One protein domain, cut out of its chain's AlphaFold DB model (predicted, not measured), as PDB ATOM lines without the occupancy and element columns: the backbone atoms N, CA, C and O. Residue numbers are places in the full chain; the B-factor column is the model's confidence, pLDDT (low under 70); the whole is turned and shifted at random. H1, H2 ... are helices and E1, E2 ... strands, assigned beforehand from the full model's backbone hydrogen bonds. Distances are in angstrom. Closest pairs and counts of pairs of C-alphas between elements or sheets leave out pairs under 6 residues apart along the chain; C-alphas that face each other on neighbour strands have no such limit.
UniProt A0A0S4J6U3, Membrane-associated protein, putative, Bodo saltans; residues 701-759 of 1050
ATOM      1  N   GLU A 701      75.217 120.954 150.188       90.56
ATOM      2  CA  GLU A 701      75.415 120.437 151.540       90.56
ATOM      3  C   GLU A 701      74.215 119.590 151.996       90.56
ATOM      4  O   GLU A 701      73.126 119.655 151.419       90.56
ATOM      5  N   TYR A 702      74.425 118.765 153.021       89.75
ATOM      6  CA  TYR A 702      73.353 118.035 153.692       89.75
ATOM      7  C   TYR A 702      72.844 118.804 154.910       89.75
ATOM      8  O   TYR A 702      73.590 119.044 155.857       89.75
ATOM      9  N   PHE A 703      71.544 119.093 154.915       88.88
ATOM     10  CA  PHE A 703      70.800 119.533 156.089       88.88
ATOM     11  C   PHE A 703      70.085 118.343 156.750       88.88
ATOM     12  O   PHE A 703      69.522 117.490 156.064       88.88
ATOM     13  N   GLN A 704      70.081 118.307 158.083       88.88
ATOM     14  CA  GLN A 704      69.351 117.338 158.899       88.88
ATOM     15  C   GLN A 704      68.628 118.103 160.024       88.88
ATOM     16  O   GLN A 704      69.309 118.794 160.789       88.88
ATOM     17  N   PRO A 705      67.286 118.024 160.129       88.38
ATOM     18  CA  PRO A 705      66.531 118.674 161.202       88.38
ATOM     19  C   PRO A 705      66.836 118.033 162.563       88.38
ATOM     20  O   PRO A 705      67.275 116.882 162.625       88.38
ATOM     21  N   SER A 706      66.589 118.776 163.646       81.75
ATOM     22  CA  SER A 706      66.875 118.353 165.021       81.75
ATOM     23  C   SER A 706      65.642 118.238 165.911       81.75
ATOM     24  O   SER A 706      64.687 119.007 165.787       81.75
ATOM     25  N   SER A 707      65.706 117.317 166.870       79.62
ATOM     26  CA  SER A 707      64.885 117.342 168.081       79.62
ATOM     27  C   SER A 707      65.622 118.049 169.227       79.62
ATOM     28  O   SER A 707      66.836 118.248 169.180       79.62
ATOM     29  N   TYR A 708      64.904 118.373 170.304       72.62
ATOM     30  CA  TYR A 708      65.506 118.884 171.543       72.62
ATOM     31  C   TYR A 708      66.354 117.848 172.310       72.62
ATOM     32  O   TYR A 708      67.049 118.213 173.251       72.62
ATOM     33  N   PHE A 709      66.314 116.566 171.928       64.50
ATOM     34  CA  PHE A 709      66.951 115.462 172.665       64.50
ATOM     35  C   PHE A 709      68.246 114.949 172.004       64.50
ATOM     36  O   PHE A 709      68.934 114.089 172.557       64.50
ATOM     37  N   ASP A 710      68.599 115.484 170.832       66.06
ATOM     38  CA  ASP A 710      69.674 114.963 169.978       66.06
ATOM     39  C   ASP A 710      71.077 115.050 170.611       66.06
ATOM     40  O   ASP A 710      71.934 114.204 170.334       66.06
ATOM     41  N   GLU A 711      71.310 116.032 171.493       52.25
ATOM     42  CA  GLU A 711      72.596 116.230 172.182       52.25
ATOM     43  C   GLU A 711      73.036 115.010 173.006       52.25
ATOM     44  O   GLU A 711      74.233 114.763 173.157       52.25
ATOM     45  N   GLN A 712      72.085 114.215 173.512       51.28
ATOM     46  CA  GLN A 712      72.381 113.044 174.345       51.28
ATOM     47  C   GLN A 712      72.653 111.767 173.535       51.28
ATOM     48  O   GLN A 712      73.240 110.821 174.063       51.28
ATOM     49  N   LEU A 713      72.232 111.716 172.264       54.81
ATOM     50  CA  LEU A 713      72.312 110.514 171.425       54.81
ATOM     51  C   LEU A 713      73.477 110.543 170.426       54.81
ATOM     52  O   LEU A 713      73.912 109.489 169.963       54.81
ATOM     53  N   GLY A 714      74.001 111.726 170.090       54.94
ATOM     54  CA  GLY A 714      75.109 111.879 169.138       54.94
ATOM     55  C   GLY A 714      74.720 111.676 167.665       54.94
ATOM     56  O   GLY A 714      75.591 111.654 166.798       54.94
ATOM     57  N   PHE A 715      73.424 111.544 167.371       63.59
ATOM     58  CA  PHE A 715      72.844 111.568 166.029       63.59
ATOM     59  C   PHE A 715      71.467 112.242 166.088       63.59
ATOM     60  O   PHE A 715      70.697 111.979 167.010       63.59
ATOM     61  N   LYS A 716      71.153 113.114 165.119       82.50
ATOM     62  CA  LYS A 716      69.901 113.887 165.130       82.50
ATOM     63  C   LYS A 716      68.698 113.025 164.724       82.50
ATOM     64  O   LYS A 716      68.644 112.580 163.574       82.50
ATOM     65  N   CYS A 717      67.754 112.780 165.633       86.00
ATOM     66  CA  CYS A 717      66.556 111.979 165.369       86.00
ATOM     67  C   CYS A 717      65.296 112.841 165.503       86.00
ATOM     68  O   CYS A 717      64.882 113.201 166.600       86.00
ATOM     69  N   PHE A 718      64.658 113.141 164.375       88.81
ATOM     70  CA  PHE A 718      63.522 114.049 164.296       88.81
ATOM     71  C   PHE A 718      62.245 113.276 163.935       88.81
ATOM     72  O   PHE A 718      62.236 112.498 162.983       88.81
ATOM     73  N   MET A 719      61.168 113.450 164.711       89.44
ATOM     74  CA  MET A 719      59.893 112.720 164.549       89.44
ATOM     75  C   MET A 719      60.070 111.198 164.337       89.44
ATOM     76  O   MET A 719      59.403 110.568 163.510       89.44
ATOM     77  N   GLY A 720      60.997 110.599 165.091       89.31
ATOM     78  CA  GLY A 720      61.259 109.162 165.085       89.31
ATOM     79  C   GLY A 720      62.113 108.637 163.926       89.31
ATOM     80  O   GLY A 720      62.226 107.419 163.779       89.31
ATOM     81  N   HIS A 721      62.728 109.498 163.107       89.50
ATOM     82  CA  HIS A 721      63.651 109.081 162.046       89.50
ATOM     83  C   HIS A 721      64.821 110.052 161.820       89.50
ATOM     84  O   HIS A 721      64.808 111.211 162.225       89.50
ATOM     85  N   THR A 722      65.856 109.575 161.129       89.44
ATOM     86  CA  THR A 722      66.896 110.421 160.529       89.44
ATOM     87  C   THR A 722      66.542 110.688 159.067       89.44
ATOM     88  O   THR A 722      66.225 109.740 158.347       89.44
ATOM     89  N   ALA A 723      66.639 111.934 158.601       89.06
ATOM     90  CA  ALA A 723      66.448 112.307 157.197       89.06
ATOM     91  C   ALA A 723      67.442 113.397 156.779       89.06
ATOM     92  O   ALA A 723      67.696 114.332 157.537       89.06
ATOM     93  N   PHE A 724      67.973 113.291 155.558       88.88
ATOM     94  CA  PHE A 724      68.970 114.216 155.020       88.88
ATOM     95  C   PHE A 724      68.433 114.925 153.777       88.88
ATOM     96  O   PHE A 724      68.165 114.293 152.755       88.88
ATOM     97  N   PHE A 725      68.312 116.245 153.838       88.19
ATOM     98  CA  PHE A 725      67.914 117.083 152.711       88.19
ATOM     99  C   PHE A 725      69.168 117.594 152.003       88.19
ATOM    100  O   PHE A 725      70.064 118.142 152.645       88.19
ATOM    101  N   ALA A 726      69.252 117.404 150.689       87.06
ATOM    102  CA  ALA A 726      70.299 118.025 149.889       87.06
ATOM    103  C   ALA A 726      69.869 119.459 149.567       87.06
ATOM    104  O   ALA A 726      68.839 119.654 148.927       87.06
ATOM    105  N   ARG A 727      70.651 120.452 149.993       86.50
ATOM    106  CA  ARG A 727      70.429 121.861 149.647       86.50
ATOM    107  C   ARG A 727      71.692 122.502 149.092       86.50
ATOM    108  O   ARG A 727      72.775 121.929 149.193       86.50
ATOM    109  N   LYS A 728      71.561 123.679 148.490       87.00
ATOM    110  CA  LYS A 728      72.694 124.515 148.086       87.00
ATOM    111  C   LYS A 728      73.515 124.915 149.325       87.00
ATOM    112  O   LYS A 728      73.001 124.973 150.437       87.00
ATOM    113  N   ARG A 729      74.821 125.101 149.142       89.44
ATOM    114  CA  ARG A 729      75.763 125.492 150.197       89.44
ATOM    115  C   ARG A 729      75.773 127.009 150.352       89.44
ATOM    116  O   ARG A 729      75.823 127.734 149.356       89.44
ATOM    117  N   TYR A 730      75.804 127.498 151.588       88.50
ATOM    118  CA  TYR A 730      75.924 128.935 151.858       88.50
ATOM    119  C   TYR A 730      77.162 129.536 151.163       88.50
ATOM    120  O   TYR A 730      78.257 128.972 151.231       88.50
ATOM    121  N   GLY A 731      76.997 130.665 150.465       86.31
ATOM    122  CA  GLY A 731      78.066 131.281 149.665       86.31
ATOM    123  C   GLY A 731      78.287 130.680 148.263       86.31
ATOM    124  O   GLY A 731      79.067 131.232 147.484       86.31
ATOM    125  N   ALA A 732      77.613 129.586 147.884       88.31
ATOM    126  CA  ALA A 732      77.767 128.976 146.561       88.31
ATOM    127  C   ALA A 732      76.978 129.738 145.479       88.31
ATOM    128  O   ALA A 732      75.834 129.421 145.172       88.31
ATOM    129  N   ALA A 733      77.591 130.746 144.853       86.38
ATOM    130  CA  ALA A 733      76.928 131.547 143.818       86.38
ATOM    131  C   ALA A 733      76.794 130.790 142.469       86.38
ATOM    132  O   ALA A 733      77.712 130.821 141.638       86.38
ATOM    133  N   CYS A 734      75.665 130.101 142.271       86.56
ATOM    134  CA  CYS A 734      75.262 129.321 141.084       86.56
ATOM    135  C   CYS A 734      73.730 129.136 141.017       86.56
ATOM    136  O   CYS A 734      73.058 129.391 142.011       86.56
ATOM    137  N   TRP A 735      73.191 128.664 139.886       85.25
ATOM    138  CA  TRP A 735      71.770 128.289 139.746       85.25
ATOM    139  C   TRP A 735      71.524 126.787 139.968       85.25
ATOM    140  O   TRP A 735      72.285 125.951 139.461       85.25
ATOM    141  N   VAL A 736      70.448 126.414 140.671       81.31
ATOM    142  CA  VAL A 736      70.084 125.015 140.977       81.31
ATOM    143  C   VAL A 736      69.386 124.358 139.776       81.31
ATOM    144  O   VAL A 736      68.191 124.057 139.767       81.31
ATOM    145  N   THR A 737      70.156 124.092 138.719       71.25
ATOM    146  CA  THR A 737      69.648 123.381 137.540       71.25
ATOM    147  C   THR A 737      69.524 121.882 137.816       71.25
ATOM    148  O   THR A 737      70.511 121.144 137.782       71.25
ATOM    149  N   THR A 738      68.306 121.395 138.038       60.03
ATOM    150  CA  THR A 738      68.041 119.950 138.070       60.03
ATOM    151  C   THR A 738      68.160 119.369 136.656       60.03
ATOM    152  O   THR A 738      67.485 119.884 135.759       60.03
ATOM    153  N   PRO A 739      68.945 118.301 136.412       48.91
ATOM    154  CA  PRO A 739      69.044 117.704 135.085       48.91
ATOM    155  C   PRO A 739      67.685 117.213 134.577       48.91
ATOM    156  O   PRO A 739      67.054 116.350 135.191       48.91
ATOM    157  N   THR A 740      67.257 117.702 133.412       43.56
ATOM    158  CA  THR A 740      66.157 117.110 132.643       43.56
ATOM    159  C   THR A 740      66.640 115.801 132.023       43.56
ATOM    160  O   THR A 740      66.972 115.743 130.844       43.56
ATOM    161  N   SER A 741      66.758 114.750 132.836       39.41
ATOM    162  CA  SER A 741      67.139 113.431 132.337       39.41
ATOM    163  C   SER A 741      66.015 112.853 131.476       39.41
ATOM    164  O   SER A 741      64.874 112.785 131.941       39.41
ATOM    165  N   ASP A 742      66.349 112.315 130.302       40.91
ATOM    166  CA  ASP A 742      65.403 111.631 129.400       40.91
ATOM    167  C   ASP A 742      64.759 110.360 130.008       40.91
ATOM    168  O   ASP A 742      63.907 109.725 129.393       40.91
ATOM    169  N   ASN A 743      65.146 110.003 131.239       40.94
ATOM    170  CA  ASN A 743      64.632 108.883 132.029       40.94
ATOM    171  C   ASN A 743      63.631 109.306 133.131       40.94
ATOM    172  O   ASN A 743      63.283 108.491 133.981       40.94
ATOM    173  N   GLY A 744      63.182 110.568 133.158       41.16
ATOM    174  CA  GLY A 744      62.090 111.026 134.035       41.16
ATOM    175  C   GLY A 744      62.436 111.249 135.515       41.16
ATOM    176  O   GLY A 744      61.529 111.445 136.322       41.16
ATOM    177  N   ALA A 745      63.719 111.263 135.893       43.62
ATOM    178  CA  ALA A 745      64.184 111.560 137.254       43.62
ATOM    179  C   ALA A 745      64.178 113.079 137.566       43.62
ATOM    180  O   ALA A 745      65.181 113.665 137.977       43.62
ATOM    181  N   THR A 746      63.036 113.721 137.322       52.97
ATOM    182  CA  THR A 746      62.812 115.175 137.347       52.97
ATOM    183  C   THR A 746      62.635 115.712 138.771       52.97
ATOM    184  O   THR A 746      61.903 115.094 139.534       52.97
ATOM    185  N   ILE A 747      63.222 116.882 139.087       55.53
ATOM    186  CA  ILE A 747      62.983 117.816 140.228       55.53
ATOM    187  C   ILE A 747      62.852 117.227 141.653       55.53
ATOM    188  O   ILE A 747      63.591 117.632 142.549       55.53
ATOM    189  N   ALA A 748      61.950 116.275 141.887       54.09
ATOM    190  CA  ALA A 748      61.709 115.606 143.162       54.09
ATOM    191  C   ALA A 748      62.992 115.090 143.842       54.09
ATOM    192  O   ALA A 748      63.099 115.166 145.058       54.09
ATOM    193  N   ASN A 749      64.009 114.653 143.091       59.44
ATOM    194  CA  ASN A 749      65.288 114.187 143.654       59.44
ATOM    195  C   ASN A 749      66.121 115.272 144.379       59.44
ATOM    196  O   ASN A 749      67.090 114.931 145.066       59.44
ATOM    197  N   TYR A 750      65.779 116.556 144.226       68.31
ATOM    198  CA  TYR A 750      66.299 117.648 145.060       68.31
ATOM    199  C   TYR A 750      65.457 117.826 146.335       68.31
ATOM    200  O   TYR A 750      65.997 117.957 147.426       68.31
ATOM    201  N   LEU A 751      64.129 117.768 146.194       70.12
ATOM    202  CA  LEU A 751      63.155 118.059 147.254       70.12
ATOM    203  C   LEU A 751      62.883 116.902 148.225       70.12
ATOM    204  O   LEU A 751      62.365 117.126 149.318       70.12
ATOM    205  N   LEU A 752      63.177 115.665 147.827       78.38
ATOM    206  CA  LEU A 752      62.926 114.478 148.636       78.38
ATOM    207  C   LEU A 752      64.057 114.236 149.651       78.38
ATOM    208  O   LEU A 752      65.233 114.254 149.267       78.38
ATOM    209  N   PRO A 753      63.728 113.930 150.922       85.31
ATOM    210  CA  PRO A 753      64.720 113.510 151.902       85.31
ATOM    211  C   PRO A 753      65.407 112.206 151.480       85.31
ATOM    212  O   PRO A 753      64.787 111.277 150.958       85.31
ATOM    213  N   ARG A 754      66.712 112.138 151.735       85.62
ATOM    214  CA  ARG A 754      67.594 111.006 151.437       85.62
ATOM    215  C   ARG A 754      68.007 110.294 152.723       85.62
ATOM    216  O   ARG A 754      67.929 110.863 153.811       85.62
ATOM    217  N   ASN A 755      68.476 109.053 152.576       84.38
ATOM    218  CA  ASN A 755      68.994 108.211 153.663       84.38
ATOM    219  C   ASN A 755      68.039 108.118 154.872       84.38
ATOM    220  O   ASN A 755      68.470 108.189 156.021       84.38
ATOM    221  N   ILE A 756      66.736 107.981 154.597       90.12
ATOM    222  CA  ILE A 756      65.694 107.898 155.626       90.12
ATOM    223  C   ILE A 756      65.850 106.587 156.408       90.12
ATOM    224  O   ILE A 756      65.861 105.510 155.807       90.12
ATOM    225  N   ALA A 757      65.935 106.670 157.735       90.81
ATOM    226  CA  ALA A 757      65.989 105.508 158.621       90.81
ATOM    227  C   ALA A 757      65.227 105.776 159.927       90.81
ATOM    228  O   ALA A 757      65.429 106.810 160.561       90.81
ATOM    229  N   ASN A 758      64.364 104.844 160.340       92.31
ATOM    230  CA  ASN A 758      63.624 104.949 161.601       92.31
ATOM    231  C   ASN A 758      64.561 104.749 162.802       92.31
ATOM    232  O   ASN A 758      65.403 103.850 162.801       92.31
ATOM    233  N   CYS A 759      64.372 105.557 163.841       90.19
ATOM    234  CA  CYS A 759      65.027 105.406 165.136       90.19
ATOM    235  C   CYS A 759      64.281 104.380 166.007       90.19
ATOM    236  O   CYS A 759      63.084 104.150 165.822       90.19
TER     237      CYS A 759
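What this domain is: This is residues 701 to 759 of the 1050 residues of the protein "Membrane-associated protein, putative" of Bodo saltans (UniProt A0A0S4J6U3). With little regular structure, this is a small ribbon of three strands, E2 in the middle, with two long loops reaching past opposite ends of E2; residues 740 to 745 of the second stick out. The 59 printed residues, under half of them in named elements, run E1, E2, H1, E3. The class is mostly strand, the sheet E1 - E2 - E3 antiparallel, the whole loose, with radius of gyration 14.5 A, and only just flat, 44 by 29 by 13 A.

Where its parts are: E1, residues 701 to 703, begins at C-alpha 701 (75.415, 120.437, 151.540). E2, residues 721 to 728, spans 22.7 A. H1 is residues 748 to 751. E3, residues 754 to 758, spans 12.5 A and ends at C-alpha 758 (63.624, 104.949, 161.601).

How they stand to each other: Hairpin E1 and E2 has N 701 and O 727 within hydrogen-bond range, 2.8 A. The pairing along E2 is staggered, with E3 beside residues 721 to 724 and E1 beside residues 725 to 727; N 754 of E3 and O 724 of E2 are within hydrogen-bond range, 2.8 A. E1 and E3 are apart. H1, too short for an O i to N i+4 pair, only grazes the sheet; its Tyr 750 and Ala 726 of E2 have the closest C-alphas, 6.3 A.

The domain as a whole: The printed part has no cut. Links E1 to E2 and E2 to H1 are long. Residues 709 to 715 and 738 to 750 have pLDDT under 70.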